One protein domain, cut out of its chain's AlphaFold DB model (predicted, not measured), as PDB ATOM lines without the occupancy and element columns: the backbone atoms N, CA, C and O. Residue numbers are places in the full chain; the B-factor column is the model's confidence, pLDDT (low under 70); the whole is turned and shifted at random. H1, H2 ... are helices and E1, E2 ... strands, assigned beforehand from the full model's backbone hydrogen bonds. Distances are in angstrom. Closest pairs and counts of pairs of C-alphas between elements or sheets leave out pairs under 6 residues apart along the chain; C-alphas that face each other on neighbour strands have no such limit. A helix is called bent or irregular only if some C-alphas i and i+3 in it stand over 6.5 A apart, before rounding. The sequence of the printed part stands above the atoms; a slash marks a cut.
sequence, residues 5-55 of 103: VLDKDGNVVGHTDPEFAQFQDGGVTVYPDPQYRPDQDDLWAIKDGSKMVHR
ATOM      1  N   VAL A   5      -9.860  24.452 -34.259       75.69
ATOM      2  CA  VAL A   5     -10.178  23.033 -34.393       75.69
ATOM      3  C   VAL A   5     -11.275  22.882 -35.401       75.69
ATOM      4  O   VAL A   5     -12.268  23.607 -35.347       75.69
ATOM      5  N   LEU A   6     -11.074  21.909 -36.275       75.50
ATOM      6  CA  LEU A   6     -12.029  21.537 -37.292       75.50
ATOM      7  C   LEU A   6     -12.659  20.189 -36.938       75.50
ATOM      8  O   LEU A   6     -11.975  19.319 -36.389       75.50
ATOM      9  N   ASP A   7     -13.943  20.029 -37.246       72.06
ATOM     10  CA  ASP A   7     -14.580  18.713 -37.300       72.06
ATOM     11  C   ASP A   7     -14.128  17.930 -38.547       72.06
ATOM     12  O   ASP A   7     -13.307  18.394 -39.350       72.06
ATOM     13  N   LYS A   8     -14.665  16.718 -38.718       74.00
ATOM     14  CA  LYS A   8     -14.350  15.851 -39.862       74.00
ATOM     15  C   LYS A   8     -14.782  16.441 -41.213       74.00
ATOM     16  O   LYS A   8     -14.247  16.039 -42.244       74.00
ATOM     17  N   ASP A   9     -15.740  17.368 -41.206       77.69
ATOM     18  CA  ASP A   9     -16.281  18.032 -42.391       77.69
ATOM     19  C   ASP A   9     -15.561  19.370 -42.674       77.69
ATOM     20  O   ASP A   9     -15.821  20.023 -43.686       77.69
ATOM     21  N   GLY A  10     -14.607  19.758 -41.818       73.94
ATOM     22  CA  GLY A  10     -13.812  20.974 -41.948       73.94
ATOM     23  C   GLY A  10     -14.449  22.223 -41.329       73.94
ATOM     24  O   GLY A  10     -13.922  23.318 -41.536       73.94
ATOM     25  N   ASN A  11     -15.547  22.099 -40.576       75.75
ATOM     26  CA  ASN A  11     -16.170  23.232 -39.889       75.75
ATOM     27  C   ASN A  11     -15.415  23.570 -38.606       75.75
ATOM     28  O   ASN A  11     -14.945  22.683 -37.896       75.75
ATOM     29  N   VAL A  12     -15.336  24.858 -38.269       75.94
ATOM     30  CA  VAL A  12     -14.705  25.303 -37.022       75.94
ATOM     31  C   VAL A  12     -15.591  24.929 -35.836       75.94
ATOM     32  O   VAL A  12     -16.706  25.423 -35.711       75.94
ATOM     33  N   VAL A  13     -15.063  24.106 -34.936       71.56
ATOM     34  CA  VAL A  13     -15.742  23.642 -33.712       71.56
ATOM     35  C   VAL A  13     -15.053  24.111 -32.431       71.56
ATOM     36  O   VAL A  13     -15.631  24.039 -31.344       71.56
ATOM     37  N   GLY A  14     -13.830  24.637 -32.548       74.19
ATOM     38  CA  GLY A  14     -13.069  25.186 -31.430       74.19
ATOM     39  C   GLY A  14     -12.092  26.285 -31.852       74.19
ATOM     40  O   GLY A  14     -11.562  26.234 -32.959       74.19
ATOM     41  N   HIS A  15     -11.812  27.261 -30.983       74.94
ATOM     42  CA  HIS A  15     -10.781  28.285 -31.225       74.94
ATOM     43  C   HIS A  15     -10.163  28.864 -29.940       74.94
ATOM     44  O   HIS A  15     -10.810  28.913 -28.902       74.94
ATOM     45  N   THR A  16      -8.927  29.370 -29.992       72.81
ATOM     46  CA  THR A  16      -8.280  30.053 -28.841       72.81
ATOM     47  C   THR A  16      -8.477  31.576 -28.831       72.81
ATOM     48  O   THR A  16      -7.778  32.279 -28.105       72.81
ATOM     49  N   ASP A  17      -9.343  32.104 -29.696       74.81
ATOM     50  CA  ASP A  17      -9.559  33.548 -29.876       74.81
ATOM     51  C   ASP A  17     -10.764  34.066 -29.061       74.81
ATOM     52  O   ASP A  17     -11.895  33.837 -29.469       74.81
ATOM     53  N   PRO A  18     -10.586  34.792 -27.947       64.12
ATOM     54  CA  PRO A  18     -11.698  35.220 -27.093       64.12
ATOM     55  C   PRO A  18     -12.691  36.186 -27.765       64.12
ATOM     56  O   PRO A  18     -13.829  36.283 -27.303       64.12
ATOM     57  N   GLU A  19     -12.301  36.889 -28.832       70.44
ATOM     58  CA  GLU A  19     -13.202  37.799 -29.554       70.44
ATOM     59  C   GLU A  19     -14.089  37.032 -30.538       70.44
ATOM     60  O   GLU A  19     -15.273  37.336 -30.664       70.44
ATOM     61  N   PHE A  20     -13.569  35.969 -31.158       68.75
ATOM     62  CA  PHE A  20     -14.320  35.128 -32.096       68.75
ATOM     63  C   PHE A  20     -15.526  34.432 -31.437       68.75
ATOM     64  O   PHE A  20     -16.561  34.278 -32.081       68.75
ATOM     65  N   ALA A  21     -15.445  34.094 -30.144       59.00
ATOM     66  CA  ALA A  21     -16.535  33.446 -29.399       59.00
ATOM     67  C   ALA A  21     -17.793  34.322 -29.286       59.00
ATOM     68  O   ALA A  21     -18.901  33.804 -29.194       59.00
ATOM     69  N   GLN A  22     -17.636  35.649 -29.292       57.03
ATOM     70  CA  GLN A  22     -18.744  36.586 -29.086       57.03
ATOM     71  C   GLN A  22     -19.621  36.758 -30.331       57.03
ATOM     72  O   GLN A  22     -20.722  37.296 -30.233       57.03
ATOM     73  N   PHE A  23     -19.137  36.314 -31.494       60.59
ATOM     74  CA  PHE A  23     -19.794  36.523 -32.785       60.59
ATOM     75  C   PHE A  23     -20.374  35.243 -33.395       60.59
ATOM     76  O   PHE A  23     -20.905  35.294 -34.503       60.59
ATOM     77  N   GLN A  24     -20.269  34.103 -32.709       62.12
ATOM     78  CA  GLN A  24     -20.741  32.817 -33.220       62.12
ATOM     79  C   GLN A  24     -22.048  32.409 -32.542       62.12
ATOM     80  O   GLN A  24     -22.059  31.976 -31.391       62.12
ATOM     81  N   ASP A  25     -23.145  32.491 -33.290       55.41
ATOM     82  CA  ASP A  25     -24.390  31.813 -32.938       55.41
ATOM     83  C   ASP A  25     -24.303  30.345 -33.372       55.41
ATOM     84  O   ASP A  25     -23.965  30.037 -34.514       55.41
ATOM     85  N   GLY A  26     -24.647  29.416 -32.478       52.69
ATOM     86  CA  GLY A  26     -24.899  28.028 -32.878       52.69
ATOM     87  C   GLY A  26     -23.707  27.067 -32.882       52.69
ATOM     88  O   GLY A  26     -23.876  25.937 -33.333       52.69
ATOM     89  N   GLY A  27     -22.558  27.433 -32.308       57.81
ATOM     90  CA  GLY A  27     -21.601  26.428 -31.840       57.81
ATOM     91  C   GLY A  27     -20.188  26.561 -32.380       57.81
ATOM     92  O   GLY A  27     -19.771  25.815 -33.259       57.81
ATOM     93  N   VAL A  28     -19.401  27.394 -31.709       62.28
ATOM     94  CA  VAL A  28     -17.955  27.209 -31.658       62.28
ATOM     95  C   VAL A  28     -17.538  27.266 -30.192       62.28
ATOM     96  O   VAL A  28     -18.003  28.134 -29.458       62.28
ATOM     97  N   THR A  29     -16.733  26.306 -29.738       63.00
ATOM     98  CA  THR A  29     -16.219  26.299 -28.361       63.00
ATOM     99  C   THR A  29     -14.945  27.123 -28.245       63.00
ATOM    100  O   THR A  29     -14.131  27.179 -29.168       63.00
ATOM    101  N   VAL A  30     -14.705  27.715 -27.078       61.41
ATOM    102  CA  VAL A  30     -13.361  28.198 -26.750       61.41
ATOM    103  C   VAL A  30     -12.473  26.974 -26.494       61.41
ATOM    104  O   VAL A  30     -12.672  26.225 -25.542       61.41
ATOM    105  N   TYR A  31     -11.521  26.739 -27.395       61.56
ATOM    106  CA  TYR A  31     -10.619  25.590 -27.419       61.56
ATOM    107  C   TYR A  31      -9.534  25.645 -26.329       61.56
ATOM    108  O   TYR A  31      -9.016  26.734 -26.056       61.56
ATOM    109  N   PRO A  32      -9.066  24.476 -25.827       59.22
ATOM    110  CA  PRO A  32      -9.636  23.132 -25.989       59.22
ATOM    111  C   PRO A  32     -10.587  22.774 -24.857       59.22
ATOM    112  O   PRO A  32     -10.170  22.768 -23.701       59.22
ATOM    113  N   ASP A  33     -11.795  22.323 -25.192       64.81
ATOM    114  CA  ASP A  33     -12.461  21.357 -24.324       64.81
ATOM    115  C   ASP A  33     -11.743  19.998 -24.511       64.81
ATOM    116  O   ASP A  33     -11.805  19.420 -25.603       64.81
ATOM    117  N   PRO A  34     -11.017  19.479 -23.499       65.12
ATOM    118  CA  PRO A  34     -10.249  18.233 -23.611       65.12
ATOM    119  C   PRO A  34     -11.123  16.993 -23.856       65.12
ATOM    120  O   PRO A  34     -10.598  15.910 -24.153       65.12
ATOM    121  N   GLN A  35     -12.443  17.126 -23.719       67.00
ATOM    122  CA  GLN A  35     -13.407  16.053 -23.935       67.00
ATOM    123  C   GLN A  35     -13.798  15.904 -25.408       67.00
ATOM    124  O   GLN A  35     -14.239  14.826 -25.798       67.00
ATOM    125  N   TYR A  36     -13.563  16.921 -26.247       70.50
ATOM    126  CA  TYR A  36     -13.868  16.813 -27.669       70.50
ATOM    127  C   TYR A  36     -12.994  15.756 -28.358       70.50
ATOM    128  O   TYR A  36     -11.779  15.650 -28.140       70.50
ATOM    129  N   ARG A  37     -13.640  14.953 -29.201       71.75
ATOM    130  CA  ARG A  37     -13.033  13.926 -30.045       71.75
ATOM    131  C   ARG A  37     -13.507  14.178 -31.479       71.75
ATOM    132  O   ARG A  37     -14.687  13.959 -31.746       71.75
ATOM    133  N   PRO A  38     -12.637  14.684 -32.377       69.31
ATOM    134  CA  PRO A  38     -13.021  15.008 -33.755       69.31
ATOM    135  C   PRO A  38     -13.581  13.819 -34.546       69.31
ATOM    136  O   PRO A  38     -14.361  14.002 -35.470       69.31
ATOM    137  N   ASP A  39     -13.196  12.601 -34.171       75.06
ATOM    138  CA  ASP A  39     -13.668  11.332 -34.728       75.06
ATOM    139  C   ASP A  39     -15.067  10.910 -34.240       75.06
ATOM    140  O   ASP A  39     -15.604   9.919 -34.728       75.06
ATOM    141  N   GLN A  40     -15.650  11.644 -33.290       75.88
ATOM    142  CA  GLN A  40     -16.958  11.374 -32.680       75.88
ATOM    143  C   GLN A  40     -17.843  12.625 -32.663       75.88
ATOM    144  O   GLN A  40     -18.621  12.836 -31.734       75.88
ATOM    145  N   ASP A  41     -17.676  13.516 -33.638       74.56
ATOM    146  CA  ASP A  41     -18.373  14.804 -33.706       74.56
ATOM    147  C   ASP A  41     -19.911  14.690 -33.660       74.56
ATOM    148  O   ASP A  41     -20.592  15.563 -33.114       74.56
ATOM    149  N   ASP A  42     -20.454  13.580 -34.148       78.75
ATOM    150  CA  ASP A  42     -21.860  13.199 -34.101       78.75
ATOM    151  C   ASP A  42     -22.387  12.990 -32.674       78.75
ATOM    152  O   ASP A  42     -23.571  13.216 -32.411       78.75
ATOM    153  N   LEU A  43     -21.519  12.626 -31.729       81.69
ATOM    154  CA  LEU A  43     -21.879  12.446 -30.324       81.69
ATOM    155  C   LEU A  43     -21.952  13.767 -29.556       81.69
ATOM    156  O   LEU A  43     -22.582  13.805 -28.498       81.69
ATOM    157  N   TRP A  44     -21.373  14.853 -30.076       77.81
ATOM    158  CA  TRP A  44     -21.195  16.103 -29.335       77.81
ATOM    159  C   TRP A  44     -22.034  17.261 -29.882       77.81
ATOM    160  O   TRP A  44     -22.198  17.446 -31.088       77.81
ATOM    161  N   ALA A  45     -22.561  18.077 -28.973       78.62
ATOM    162  CA  ALA A  45     -23.151  19.379 -29.256       78.62
ATOM    163  C   ALA A  45     -22.525  20.452 -28.366       78.62
ATOM    164  O   ALA A  45     -22.028  20.169 -27.277       78.62
ATOM    165  N   ILE A  46     -22.591  21.698 -28.827       73.62
ATOM    166  CA  ILE A  46     -22.069  22.856 -28.107       73.62
ATOM    167  C   ILE A  46     -23.204  23.477 -27.300       73.62
ATOM    168  O   ILE A  46     -24.245  23.835 -27.850       73.62
ATOM    169  N   LYS A  47     -22.994  23.608 -25.991       71.44
ATOM    170  CA  LYS A  47     -23.902  24.266 -25.054       71.44
ATOM    171  C   LYS A  47     -23.303  25.606 -24.639       71.44
ATOM    172  O   LYS A  47     -22.176  25.666 -24.146       71.44
ATOM    173  N   ASP A  48     -24.061  26.675 -24.869       66.25
ATOM    174  CA  ASP A  48     -23.751  28.043 -24.433       66.25
ATOM    175  C   ASP A  48     -22.342  28.532 -24.840       66.25
ATOM    176  O   ASP A  48     -21.655  29.200 -24.065       66.25
ATOM    177  N   GLY A  49     -21.869  28.127 -26.029       63.75
ATOM    178  CA  GLY A  49     -20.588  28.552 -26.625       63.75
ATOM    179  C   GLY A  49     -19.318  28.152 -25.857       63.75
ATOM    180  O   GLY A  49     -18.213  28.511 -26.252       63.75
ATOM    181  N   SER A  50     -19.448  27.423 -24.747       67.19
ATOM    182  CA  SER A  50     -18.349  27.224 -23.792       67.19
ATOM    183  C   SER A  50     -18.177  25.788 -23.313       67.19
ATOM    184  O   SER A  50     -17.145  25.487 -22.716       67.19
ATOM    185  N   LYS A  51     -19.146  24.898 -23.555       73.12
ATOM    186  CA  LYS A  51     -19.085  23.502 -23.102       73.12
ATOM    187  C   LYS A  51     -19.544  22.532 -24.176       73.12
ATOM    188  O   LYS A  51     -20.538  22.791 -24.856       73.12
ATOM    189  N   MET A  52     -18.871  21.387 -24.262       77.62
ATOM    190  CA  MET A  52     -19.349  20.246 -25.036       77.62
ATOM    191  C   MET A  52     -20.278  19.371 -24.194       77.62
ATOM    192  O   MET A  52     -20.014  19.077 -23.030       77.62
ATOM    193  N   VAL A  53     -21.385  18.945 -24.793       83.88
ATOM    194  CA  VAL A  53     -22.353  18.022 -24.194       83.88
ATOM    195  C   VAL A  53     -22.618  16.854 -25.130       83.88
ATOM    196  O   VAL A  53     -22.544  17.013 -26.349       83.88
ATOM    197  N   HIS A  54     -22.972  15.691 -24.589       87.06
ATOM    198  CA  HIS A  54     -23.436  14.588 -25.423       87.06
ATOM    199  C   HIS A  54     -24.809  14.918 -26.016       87.06
ATOM    200  O   HIS A  54     -25.738  15.278 -25.288       87.06
ATOM    201  N   ARG A  55     -24.981  14.764 -27.335       86.12
ATOM    202  CA  ARG A  55     -26.243  15.083 -28.032       86.12
ATOM    203  C   ARG A  55     -27.441  14.322 -27.482       86.12
ATOM    204  O   ARG A  55     -28.534  14.871 -27.406       86.12
TER     205      ARG A  55
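What this domain is: This is residues 5 to 55 of the 103 residues of an uncharacterized protein of Lactobacillus shenzhenensis LY-73 (UniProt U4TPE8). A small body made largely of loops has a two-strand hairpin, E2 and E3, along one side and the strand E1, which pairs only with short unnamed stretches, on the other side, with the short helices H1 and H2 at the two far ends. The long stretch of residues 24 to 37 runs between the helices. The printed part has 51 residues, with 22 of them, under half, in two named helices and three named strands, in the order E1, H1, H2, E2, E3; the class is mixed, and the sheet E2 - E3 is antiparallel. The whole is compact, with a radius of gyration of the C-alphas of 9.9 A and spans of 27 by 19 by 19 A.

How they stand to each other: E2, residues 44 to 47, and E3, residues 51 to 54, form an antiparallel hairpin with 137 degrees between their directions. N 45 and O 53, 2.8 A apart, are within hydrogen-bond range, as are N 51 and O 47 at 3.2 A. H2, residues 38 to 43, comes closest to E3 at the C-alphas of Leu 43 and His 54, 5.6 A apart. H2 is irregular, with C-alphas 39 and 42 8.4 A apart; 0 of its 2 O i to N i+4 pairs and 1 of its 3 O i to N i+3 pairs are within hydrogen-bond range. E1, residues 12 to 15, pairs with no named strand, but residues 12 to 14 pair antiparallel with residues 5 to 6, and residues 14 to 15 parallel with residues 29 to 30. E1 and E2 are only just apart, at 8.5 A. H1, residues 20 to 23, is too short for an O i to N i+4 pair; its closest C-alphas to E1 are those of Ala 21 and His 15, 7.9 A apart. H1 and H2 are apart.

Where its parts are: E2 begins at C-alpha 44, (-21.195, 16.103, -29.335), and is 9.6 A long. E3 is 10.2 A long and ends at C-alpha 54, (-23.436, 14.588, -25.423). H2 measures 9.8 A. E1 begins at C-alpha 12, (-14.705, 25.303, -37.022).

The domain as a whole: The C-alphas farthest apart are those of Glu 19 and Asp 39, at 27.0 A. The printed part has no cut, and the link from H1 to H2, 14 residues, is long. Mean pLDDT of the printed part is 70.3; residue 18, residues 20 to 35, residue 38 and residues 48 to 50 are under 70.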